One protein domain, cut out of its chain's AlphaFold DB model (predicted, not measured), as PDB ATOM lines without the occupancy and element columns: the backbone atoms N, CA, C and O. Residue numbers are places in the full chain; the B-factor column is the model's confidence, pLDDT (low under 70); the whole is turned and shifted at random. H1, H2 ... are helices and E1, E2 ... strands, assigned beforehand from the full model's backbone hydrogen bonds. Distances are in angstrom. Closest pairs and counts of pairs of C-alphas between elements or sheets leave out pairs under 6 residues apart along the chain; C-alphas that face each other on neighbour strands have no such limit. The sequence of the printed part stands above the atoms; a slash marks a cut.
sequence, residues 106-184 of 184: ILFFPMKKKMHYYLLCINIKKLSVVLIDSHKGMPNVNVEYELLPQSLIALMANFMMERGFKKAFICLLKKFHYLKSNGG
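What this domain is: This is residues 106 to 184 of the 184 residues of an uncharacterized protein of Lactuca sativa (UniProt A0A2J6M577). A small twisted sheet of three strands, E1 E2 E3, stands at one end of a helical hairpin, H2 and H3, and the first part of H2 grazes it. The 79 printed residues hold E1 E2 E3 H1 H2 H3 in that order, class mixed; the strands form a meander, each antiparallel to the one before. The whole is only just compact, close to loose, with radius of gyration of the C-alphas 13.8 A and spans of 40 by 28 by 19 A.

How they stand to each other: Inner strand E2, residues 116 to 123, forms hairpins with E1, residues 106 to 113, and E3, residues 128 to 132; N 109 and O 120, and N 121 and O 130, are each 2.8 A apart, within hydrogen-bond range. H2, residues 148 to 162, only grazes the sheet with residues 148 to 153; the closest C-alphas of E3 and H2, Val 129 and Pro 149, are 6.3 A apart. H2 touches H3, residues 166 to 181, with residues 157 to 161 alone, opposite ways at a shallow tilt of 23 degrees; the closest C-alphas, Ala 157 and Phe 169, are 5.1 A apart. H1, residues 141 to 144, is near H2. Every O i to N i+4 pair is within hydrogen-bond range in H2 and H3; H1 is too short for one.

Where its parts are: E1 begins at C-alpha 106 (-92.545, -50.586, 199.391) and is 21.9 A long, E2 22.9 A, H2 20.8 A. H3, 22.9 A, ends at C-alpha 181 (-94.632, -48.050, 223.115).

The domain as a whole: The C-alphas of Gly 137 and Gly 164, the two farthest apart, are 42.7 A apart. The printed part has no cut and no long link. pLDDT is under 70 at residues 136 to 143, 168, 171 and 174 to 184.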
ATOM      1  N   ILE A 106     -93.771 -50.713 198.606       82.56
ATOM      2  CA  ILE A 106     -92.545 -50.586 199.391       82.56
ATOM      3  C   ILE A 106     -91.608 -49.623 198.651       82.56
ATOM      4  O   ILE A 106     -91.304 -49.836 197.480       82.56
ATOM      5  N   LEU A 107     -91.164 -48.567 199.328       83.50
ATOM      6  CA  LEU A 107     -90.203 -47.597 198.806       83.50
ATOM      7  C   LEU A 107     -88.793 -47.984 199.240       83.50
ATOM      8  O   LEU A 107     -88.569 -48.219 200.424       83.50
ATOM      9  N   PHE A 108     -87.851 -48.000 198.303       87.06
ATOM     10  CA  PHE A 108     -86.437 -48.251 198.572       87.06
ATOM     11  C   PHE A 108     -85.645 -46.965 198.347       87.06
ATOM     12  O   PHE A 108     -85.706 -46.376 197.270       87.06
ATOM     13  N   PHE A 109     -84.888 -46.547 199.354       86.25
ATOM     14  CA  PHE A 109     -83.995 -45.399 199.295       86.25
ATOM     15  C   PHE A 109     -82.556 -45.906 199.395       86.25
ATOM     16  O   PHE A 109     -82.146 -46.350 200.472       86.25
ATOM     17  N   PRO A 110     -81.783 -45.887 198.295       89.12
ATOM     18  CA  PRO A 110     -80.352 -46.121 198.361       89.12
ATOM     19  C   PRO A 110     -79.701 -44.930 199.061       89.12
ATOM     20  O   PRO A 110     -79.734 -43.802 198.572       89.12
ATOM     21  N   MET A 111     -79.124 -45.194 200.223       87.00
ATOM     22  CA  MET A 111     -78.487 -44.192 201.058       87.00
ATOM     23  C   MET A 111     -76.976 -44.379 201.020       87.00
ATOM     24  O   MET A 111     -76.467 -45.499 200.955       87.00
ATOM     25  N   LYS A 112     -76.253 -43.263 201.092       85.75
ATOM     26  CA  LYS A 112     -74.798 -43.248 201.227       85.75
ATOM     27  C   LYS A 112     -74.420 -42.459 202.471       85.75
ATOM     28  O   LYS A 112     -74.823 -41.307 202.614       85.75
ATOM     29  N   LYS A 113     -73.606 -43.053 203.343       82.19
ATOM     30  CA  LYS A 113     -72.949 -42.354 204.457       82.19
ATOM     31  C   LYS A 113     -71.450 -42.603 204.347       82.19
ATOM     32  O   LYS A 113     -71.001 -43.744 204.357       82.19
ATOM     33  N   LYS A 114     -70.665 -41.529 204.203       84.62
ATOM     34  CA  LYS A 114     -69.219 -41.596 203.913       84.62
ATOM     35  C   LYS A 114     -68.945 -42.478 202.679       84.62
ATOM     36  O   LYS A 114     -69.355 -42.114 201.581       84.62
ATOM     37  N   MET A 115     -68.284 -43.622 202.854       86.00
ATOM     38  CA  MET A 115     -67.946 -44.574 201.786       86.00
ATOM     39  C   MET A 115     -68.803 -45.845 201.817       86.00
ATOM     40  O   MET A 115     -68.475 -46.821 201.153       86.00
ATOM     41  N   HIS A 116     -69.898 -45.832 202.576       85.81
ATOM     42  CA  HIS A 116     -70.757 -46.988 202.781       85.81
ATOM     43  C   HIS A 116     -72.147 -46.773 202.180       85.81
ATOM     44  O   HIS A 116     -72.709 -45.676 202.280       85.81
ATOM     45  N   TYR A 117     -72.690 -47.825 201.565       89.19
ATOM     46  CA  TYR A 117     -74.019 -47.841 200.961       89.19
ATOM     47  C   TYR A 117     -74.930 -48.786 201.734       89.19
ATOM     48  O   TYR A 117     -74.550 -49.909 202.049       89.19
ATOM     49  N   TYR A 118     -76.150 -48.335 201.990       88.44
ATOM     50  CA  TYR A 118     -77.185 -49.109 202.661       88.44
ATOM     51  C   TYR A 118     -78.549 -48.772 202.057       88.44
ATOM     52  O   TYR A 118     -78.712 -47.769 201.357       88.44
ATOM     53  N   LEU A 119     -79.537 -49.627 202.296       88.56
ATOM     54  CA  LEU A 119     -80.887 -49.470 201.767       88.56
ATOM     55  C   LEU A 119     -81.862 -49.192 202.901       88.56
ATOM     56  O   LEU A 119     -81.982 -49.971 203.843       88.56
ATOM     57  N   LEU A 120     -82.616 -48.108 202.777       87.69
ATOM     58  CA  LEU A 120     -83.754 -47.849 203.645       87.69
ATOM     59  C   LEU A 120     -85.035 -48.241 202.914       87.69
ATOM     60  O   LEU A 120     -85.307 -47.766 201.815       87.69
ATOM     61  N   CYS A 121     -85.829 -49.109 203.525       87.38
ATOM     62  CA  CYS A 121     -87.042 -49.657 202.938       87.38
ATOM     63  C   CYS A 121     -88.250 -49.188 203.744       87.38
ATOM     64  O   CYS A 121     -88.380 -49.539 204.915       87.38
ATOM     65  N   ILE A 122     -89.161 -48.432 203.133       82.88
ATOM     66  CA  ILE A 122     -90.432 -48.045 203.750       82.88
ATOM     67  C   ILE A 122     -91.538 -48.910 203.175       82.88
ATOM     68  O   ILE A 122     -91.919 -48.764 202.019       82.88
ATOM     69  N   ASN A 123     -92.119 -49.769 204.001       81.12
ATOM     70  CA  ASN A 123     -93.352 -50.455 203.656       81.12
ATOM     71  C   ASN A 123     -94.538 -49.564 204.035       81.12
ATOM     72  O   ASN A 123     -94.900 -49.479 205.209       81.12
ATOM     73  N   ILE A 124     -95.159 -48.916 203.046       75.56
ATOM     74  CA  ILE A 124     -96.278 -47.991 203.274       75.56
ATOM     75  C   ILE A 124     -97.501 -48.750 203.807       75.56
ATOM     76  O   ILE A 124     -98.187 -48.277 204.707       75.56
ATOM     77  N   LYS A 125     -97.744 -49.972 203.322       73.44
ATOM     78  CA  LYS A 125     -98.880 -50.794 203.767       73.44
ATOM     79  C   LYS A 125     -98.789 -51.151 205.255       73.44
ATOM     80  O   LYS A 125     -99.783 -51.091 205.981       73.44
ATOM     81  N   LYS A 126     -97.599 -51.533 205.727       74.19
ATOM     82  CA  LYS A 126     -97.354 -51.870 207.140       74.19
ATOM     83  C   LYS A 126     -97.037 -50.645 208.002       74.19
ATOM     84  O   LYS A 126     -97.182 -50.736 209.217       74.19
ATOM     85  N   LEU A 127     -96.681 -49.516 207.386       73.12
ATOM     86  CA  LEU A 127     -96.077 -48.351 208.038       73.12
ATOM     87  C   LEU A 127     -94.826 -48.733 208.840       73.12
ATOM     88  O   LEU A 127     -94.648 -48.314 209.980       73.12
ATOM     89  N   SER A 128     -93.977 -49.567 208.240       75.12
ATOM     90  CA  SER A 128     -92.725 -50.027 208.844       75.12
ATOM     91  C   SER A 128     -91.533 -49.565 208.024       75.12
ATOM     92  O   SER A 128     -91.580 -49.601 206.792       75.12
ATOM     93  N   VAL A 129     -90.450 -49.209 208.707       79.12
ATOM     94  CA  VAL A 129     -89.173 -48.867 208.080       79.12
ATOM     95  C   VAL A 129     -88.151 -49.929 208.449       79.12
ATOM     96  O   VAL A 129     -88.012 -50.278 209.617       79.12
ATOM     97  N   VAL A 130     -87.467 -50.459 207.441       81.75
ATOM     98  CA  VAL A 130     -86.421 -51.470 207.586       81.75
ATOM     99  C   VAL A 130     -85.142 -50.904 207.002       81.75
ATOM    100  O   VAL A 130     -85.136 -50.417 205.874       81.75
ATOM    101  N   LEU A 131     -84.061 -50.973 207.769       84.75
ATOM    102  CA  LEU A 131     -82.727 -50.647 207.295       84.75
ATOM    103  C   LEU A 131     -82.021 -51.950 206.922       84.75
ATOM    104  O   LEU A 131     -81.903 -52.850 207.751       84.75
ATOM    105  N   ILE A 132     -81.602 -52.057 205.665       86.44
ATOM    106  CA  ILE A 132     -80.854 -53.191 205.131       86.44
ATOM    107  C   ILE A 132     -79.424 -52.727 204.917       86.44
ATOM    108  O   ILE A 132     -79.159 -51.830 204.114       86.44
ATOM    109  N   ASP A 133     -78.513 -53.369 205.629       86.81
ATOM    110  CA  ASP A 133     -77.098 -53.071 205.571       86.81
ATOM    111  C   ASP A 133     -76.272 -54.367 205.546       86.81
ATOM    112  O   ASP A 133     -76.575 -55.328 206.252       86.81
ATOM    113  N   SER A 134     -75.236 -54.390 204.709       86.44
ATOM    114  CA  SER A 134     -74.254 -55.464 204.599       86.44
ATOM    115  C   SER A 134     -73.106 -55.373 205.615       86.44
ATOM    116  O   SER A 134     -72.267 -56.275 205.651       86.44
ATOM    117  N   HIS A 135     -73.019 -54.311 206.424       79.56
ATOM    118  CA  HIS A 135     -71.983 -54.173 207.449       79.56
ATOM    119  C   HIS A 135     -72.181 -55.202 208.577       79.56
ATOM    120  O   HIS A 135     -73.187 -55.198 209.289       79.56
ATOM    121  N   LYS A 136     -71.214 -56.106 208.768       65.56
ATOM    122  CA  LYS A 136     -71.244 -57.093 209.861       65.56
ATOM    123  C   LYS A 136     -70.766 -56.453 211.167       65.56
ATOM    124  O   LYS A 136     -69.676 -55.899 211.202       65.56
ATOM    125  N   GLY A 137     -71.544 -56.595 212.244       62.56
ATOM    126  CA  GLY A 137     -71.109 -56.245 213.606       62.56
ATOM    127  C   GLY A 137     -71.498 -54.852 214.105       62.56
ATOM    128  O   GLY A 137     -70.839 -54.331 215.001       62.56
ATOM    129  N   MET A 138     -72.545 -54.237 213.554       58.34
ATOM    130  CA  MET A 138     -72.929 -52.895 213.989       58.34
ATOM    131  C   MET A 138     -73.476 -52.866 215.426       58.34
ATOM    132  O   MET A 138     -74.366 -53.659 215.756       58.34
ATOM    133  N   PRO A 139     -73.022 -51.918 216.269       60.84
ATOM    134  CA  PRO A 139     -73.764 -51.542 217.461       60.84
ATOM    135  C   PRO A 139     -75.102 -50.904 217.051       60.84
ATOM    136  O   PRO A 139     -75.268 -50.463 215.916       60.84
ATOM    137  N   ASN A 140     -76.057 -50.901 217.986       65.56
ATOM    138  CA  ASN A 140     -77.423 -50.367 217.886       65.56
ATOM    139  C   ASN A 140     -77.664 -49.410 216.694       65.56
ATOM    140  O   ASN A 140     -77.046 -48.350 216.619       65.56
ATOM    141  N   VAL A 141     -78.615 -49.756 215.815       64.94
ATOM    142  CA  VAL A 141     -79.013 -49.006 214.603       64.94
ATOM    143  C   VAL A 141     -79.167 -47.499 214.854       64.94
ATOM    144  O   VAL A 141     -78.808 -46.697 213.996       64.94
ATOM    145  N   ASN A 142     -79.638 -47.103 216.040       64.81
ATOM    146  CA  ASN A 142     -79.826 -45.696 216.404       64.81
ATOM    147  C   ASN A 142     -78.512 -44.910 216.578       64.81
ATOM    148  O   ASN A 142     -78.528 -43.686 216.525       64.81
ATOM    149  N   VAL A 143     -77.381 -45.577 216.817       68.19
ATOM    150  CA  VAL A 143     -76.063 -44.933 216.954       68.19
ATOM    151  C   VAL A 143     -75.446 -44.688 215.578       68.19
ATOM    152  O   VAL A 143     -74.971 -43.589 215.306       68.19
ATOM    153  N   GLU A 144     -75.497 -45.680 214.687       71.81
ATOM    154  CA  GLU A 144     -74.872 -45.586 213.360       71.81
ATOM    155  C   GLU A 144     -75.710 -44.752 212.380       71.81
ATOM    156  O   GLU A 144     -75.182 -43.948 211.605       71.81
ATOM    157  N   TYR A 145     -77.036 -44.899 212.446       75.94
ATOM    158  CA  TYR A 145     -77.987 -44.271 211.521       75.94
ATOM    159  C   TYR A 145     -78.818 -43.160 212.160       75.94
ATOM    160  O   TYR A 145     -79.718 -42.618 211.515       75.94
ATOM    161  N   GLU A 146     -78.484 -42.794 213.400       77.75
ATOM    162  CA  GLU A 146     -79.107 -41.703 214.150       77.75
ATOM    163  C   GLU A 146     -80.638 -41.887 214.225       77.75
ATOM    164  O   GLU A 146     -81.136 -42.965 214.547       77.75
ATOM    165  N   LEU A 147     -81.399 -40.833 213.914       77.44
ATOM    166  CA  LEU A 147     -82.862 -40.834 213.860       77.44
ATOM    167  C   LEU A 147     -83.387 -40.894 212.420       77.44
ATOM    168  O   LEU A 147     -84.513 -40.478 212.163       77.44
ATOM    169  N   LEU A 148     -82.589 -41.361 211.454       77.31
ATOM    170  CA  LEU A 148     -82.941 -41.291 210.033       77.31
ATOM    171  C   LEU A 148     -84.304 -41.945 209.703       77.31
ATOM    172  O   LEU A 148     -85.107 -41.290 209.029       77.31
ATOM    173  N   PRO A 149     -84.639 -43.160 210.192       72.50
ATOM    174  CA  PRO A 149     -85.970 -43.739 209.989       72.50
ATOM    175  C   PRO A 149     -87.103 -42.852 210.533       72.50
ATOM    176  O   PRO A 149     -88.119 -42.653 209.867       72.50
ATOM    177  N   GLN A 150     -86.921 -42.289 211.729       75.44
ATOM    178  CA  GLN A 150     -87.891 -41.429 212.407       75.44
ATOM    179  C   GLN A 150     -88.059 -40.096 211.667       75.44
ATOM    180  O   GLN A 150     -89.184 -39.656 211.438       75.44
ATOM    181  N   SER A 151     -86.952 -39.485 211.247       79.50
ATOM    182  CA  SER A 151     -86.926 -38.238 210.481       79.50
ATOM    183  C   SER A 151     -87.634 -38.386 209.140       79.50
ATOM    184  O   SER A 151     -88.356 -37.482 208.729       79.50
ATOM    185  N   LEU A 152     -87.493 -39.533 208.471       78.31
ATOM    186  CA  LEU A 152     -88.152 -39.761 207.188       78.31
ATOM    187  C   LEU A 152     -89.670 -39.914 207.333       78.31
ATOM    188  O   LEU A 152     -90.429 -39.367 206.535       78.31
ATOM    189  N   ILE A 153     -90.127 -40.592 208.385       77.38
ATOM    190  CA  ILE A 153     -91.558 -40.686 208.700       77.38
ATOM    191  C   ILE A 153     -92.115 -39.315 209.083       77.38
ATOM    192  O   ILE A 153     -93.196 -38.952 208.623       77.38
ATOM    193  N   ALA A 154     -91.378 -38.534 209.878       79.19
ATOM    194  CA  ALA A 154     -91.759 -37.167 210.222       79.19
ATOM    195  C   ALA A 154     -91.853 -36.278 208.972       79.19
ATOM    196  O   ALA A 154     -92.819 -35.533 208.821       79.19
ATOM    197  N   LEU A 155     -90.911 -36.410 208.035       81.50
ATOM    198  CA  LEU A 155     -90.943 -35.702 206.759       81.50
ATOM    199  C   LEU A 155     -92.177 -36.084 205.930       81.50
ATOM    200  O   LEU A 155     -92.872 -35.205 205.425       81.50
ATOM    201  N   MET A 156     -92.494 -37.380 205.829       78.00
ATOM    202  CA  MET A 156     -93.710 -37.846 205.152       78.00
ATOM    203  C   MET A 156     -94.977 -37.310 205.824       78.00
ATOM    204  O   MET A 156     -95.909 -36.892 205.139       78.00
ATOM    205  N   ALA A 157     -95.014 -37.296 207.156       78.19
ATOM    206  CA  ALA A 157     -96.131 -36.770 207.929       78.19
ATOM    207  C   ALA A 157     -96.330 -35.266 207.663       78.19
ATOM    208  O   ALA A 157     -97.443 -34.835 207.355       78.19
ATOM    209  N   ASN A 158     -95.250 -34.486 207.702       79.06
ATOM    210  CA  ASN A 158     -95.280 -33.053 207.416       79.06
ATOM    211  C   ASN A 158     -95.739 -32.781 205.982       79.06
ATOM    212  O   ASN A 158     -96.658 -31.991 205.782       79.06
ATOM    213  N   PHE A 159     -95.207 -33.516 205.001       79.06
ATOM    214  CA  PHE A 159     -95.656 -33.420 203.613       79.06
ATOM    215  C   PHE A 159     -97.163 -33.690 203.477       79.06
ATOM    216  O   PHE A 159     -97.875 -32.962 202.785       79.06
ATOM    217  N   MET A 160     -97.683 -34.713 204.163       75.88
ATOM    218  CA  MET A 160     -99.120 -34.997 204.166       75.88
ATOM    219  C   MET A 160     -99.927 -33.852 204.784       75.88
ATOM    220  O   MET A 160    -100.981 -33.502 204.255       75.88
ATOM    221  N   MET A 161     -99.444 -33.247 205.871       79.31
ATOM    222  CA  MET A 161    -100.101 -32.099 206.499       79.31
ATOM    223  C   MET A 161    -100.130 -30.878 205.572       79.31
ATOM    224  O   MET A 161    -101.199 -30.298 205.384       79.31
ATOM    225  N   GLU A 162     -98.996 -30.531 204.959       79.88
ATOM    226  CA  GLU A 162     -98.862 -29.404 204.023       79.88
ATOM    227  C   GLU A 162     -99.784 -29.547 202.808       79.88
ATOM    228  O   GLU A 162    -100.341 -28.569 202.315       79.88
ATOM    229  N   ARG A 163     -99.999 -30.781 202.345       79.81
ATOM    230  CA  ARG A 163    -100.917 -31.091 201.240       79.81
ATOM    231  C   ARG A 163    -102.388 -31.184 201.662       79.81
ATOM    232  O   ARG A 163    -103.239 -31.464 200.824       79.81
ATOM    233  N   GLY A 164    -102.703 -30.957 202.939       78.62
ATOM    234  CA  GLY A 164    -104.068 -30.993 203.469       78.62
ATOM    235  C   GLY A 164    -104.581 -32.390 203.836       78.62
ATOM    236  O   GLY A 164    -105.734 -32.532 204.245       78.62
ATOM    237  N   PHE A 165    -103.745 -33.430 203.780       76.62
ATOM    238  CA  PHE A 165    -104.104 -34.815 204.113       76.62
ATOM    239  C   PHE A 165    -104.083 -35.087 205.631       76.62
ATOM    240  O   PHE A 165    -103.432 -36.015 206.118       76.62
ATOM    241  N   LYS A 166    -104.836 -34.297 206.409       75.25
ATOM    242  CA  LYS A 166    -104.845 -34.331 207.889       75.25
ATOM    243  C   LYS A 166    -105.180 -35.710 208.481       75.25
ATOM    244  O   LYS A 166    -104.562 -36.122 209.459       75.25
ATOM    245  N   LYS A 167    -106.126 -36.453 207.887       70.94
ATOM    246  CA  LYS A 167    -106.496 -37.810 208.349       70.94
ATOM    247  C   LYS A 167    -105.336 -38.807 208.175       70.94
ATOM    248  O   LYS A 167    -105.060 -39.585 209.089       70.94
ATOM    249  N   ALA A 168    -104.629 -38.749 207.042       66.38
ATOM    250  CA  ALA A 168    -103.475 -39.608 206.762       66.38
ATOM    251  C   ALA A 168    -102.300 -39.294 207.703       66.38
ATOM    252  O   ALA A 168    -101.717 -40.212 208.278       66.38
ATOM    253  N   PHE A 169    -102.042 -38.006 207.950       74.06
ATOM    254  CA  PHE A 169    -101.079 -37.536 208.949       74.06
ATOM    255  C   PHE A 169    -101.347 -38.125 210.347       74.06
ATOM    256  O   PHE A 169    -100.461 -38.732 210.950       74.06
ATOM    257  N   ILE A 170    -102.585 -38.013 210.848       71.31
ATOM    258  CA  ILE A 170    -102.963 -38.537 212.172       71.31
ATOM    259  C   ILE A 170    -102.787 -40.062 212.235       71.31
ATOM    260  O   ILE A 170    -102.313 -40.587 213.242       71.31
ATOM    261  N   CYS A 171    -103.162 -40.783 211.175       69.81
ATOM    262  CA  CYS A 171    -103.016 -42.238 211.108       69.81
ATOM    263  C   CYS A 171    -101.541 -42.665 211.167       69.81
ATOM    264  O   CYS A 171    -101.187 -43.561 211.938       69.81
ATOM    265  N   LEU A 172    -100.685 -41.974 210.408       71.38
ATOM    266  CA  LEU A 172     -99.246 -42.216 210.364       71.38
ATOM    267  C   LEU A 172     -98.601 -42.016 211.745       71.38
ATOM    268  O   LEU A 172     -97.891 -42.901 212.222       71.38
ATOM    269  N   LEU A 173     -98.918 -40.912 212.433       70.56
ATOM    270  CA  LEU A 173     -98.387 -40.636 213.772       70.56
ATOM    271  C   LEU A 173     -98.888 -41.615 214.837       70.56
ATOM    272  O   LEU A 173     -98.092 -42.080 215.652       70.56
ATOM    273  N   LYS A 174    -100.185 -41.959 214.835       69.69
ATOM    274  CA  LYS A 174    -100.758 -42.910 215.806       69.69
ATOM    275  C   LYS A 174    -100.087 -44.276 215.714       69.69
ATOM    276  O   LYS A 174     -99.731 -44.860 216.735       69.69
ATOM    277  N   LYS A 175     -99.891 -44.772 214.492       65.75
ATOM    278  CA  LYS A 175     -99.274 -46.079 214.263       65.75
ATOM    279  C   LYS A 175     -97.786 -46.072 214.621       65.75
ATOM    280  O   LYS A 175     -97.294 -47.063 215.147       65.75
ATOM    281  N   PHE A 176     -97.093 -44.948 214.437       64.69
ATOM    282  CA  PHE A 176     -95.685 -44.834 214.814       64.69
ATOM    283  C   PHE A 176     -95.462 -44.666 216.328       64.69
ATOM    284  O   PHE A 176     -94.571 -45.298 216.891       64.69
ATOM    285  N   HIS A 177     -96.312 -43.899 217.022       60.34
ATOM    286  CA  HIS A 177     -96.299 -43.838 218.489       60.34
ATOM    287  C   HIS A 177     -96.611 -45.198 219.128       60.34
ATOM    288  O   HIS A 177     -95.942 -45.580 220.082       60.34
ATOM    289  N   TYR A 178     -97.557 -45.955 218.563       47.16
ATOM    290  CA  TYR A 178     -97.871 -47.315 219.013       47.16
ATOM    291  C   TYR A 178     -96.664 -48.266 218.905       47.16
ATOM    292  O   TYR A 178     -96.407 -49.046 219.818       47.16
ATOM    293  N   LEU A 179     -95.869 -48.159 217.832       45.09
ATOM    294  CA  LEU A 179     -94.640 -48.945 217.660       45.09
ATOM    295  C   LEU A 179     -93.533 -48.551 218.654       45.09
ATOM    296  O   LEU A 179     -92.754 -49.408 219.058       45.09
ATOM    297  N   LYS A 180     -93.482 -47.286 219.094       52.38
ATOM    298  CA  LYS A 180     -92.528 -46.816 220.116       52.38
ATOM    299  C   LYS A 180     -92.872 -47.317 221.527       52.38
ATOM    300  O   LYS A 180     -91.975 -47.450 222.350       52.38
ATOM    301  N   SER A 181     -94.150 -47.588 221.804       44.97
ATOM    302  CA  SER A 181     -94.632 -48.050 223.115       44.97
ATOM    303  C   SER A 181     -94.605 -49.573 223.297       44.97
ATOM    304  O   SER A 181     -94.527 -50.024 224.431       44.97
ATOM    305  N   ASN A 182     -94.641 -50.349 222.206       39.00
ATOM    306  CA  ASN A 182     -94.728 -51.819 222.239       39.00
ATOM    307  C   ASN A 182     -93.503 -52.535 221.629       39.00
ATOM    308  O   ASN A 182     -93.566 -53.732 221.360       39.00
ATOM    309  N   GLY A 183     -92.416 -51.807 221.353       40.19
ATOM    310  CA  GLY A 183     -91.187 -52.321 220.734       40.19
ATOM    311  C   GLY A 183     -89.965 -52.302 221.658       40.19
ATOM    312  O   GLY A 183     -88.880 -51.954 221.190       40.19
ATOM    313  N   GLY A 184     -90.159 -52.598 222.947       37.81
ATOM    314  CA  GLY A 184     -89.097 -52.864 223.926       37.81
ATOM    315  C   GLY A 184     -89.024 -54.345 224.253       37.81
ATOM    316  O   GLY A 184     -90.112 -54.953 224.357       37.81
TER     317      GLY A 184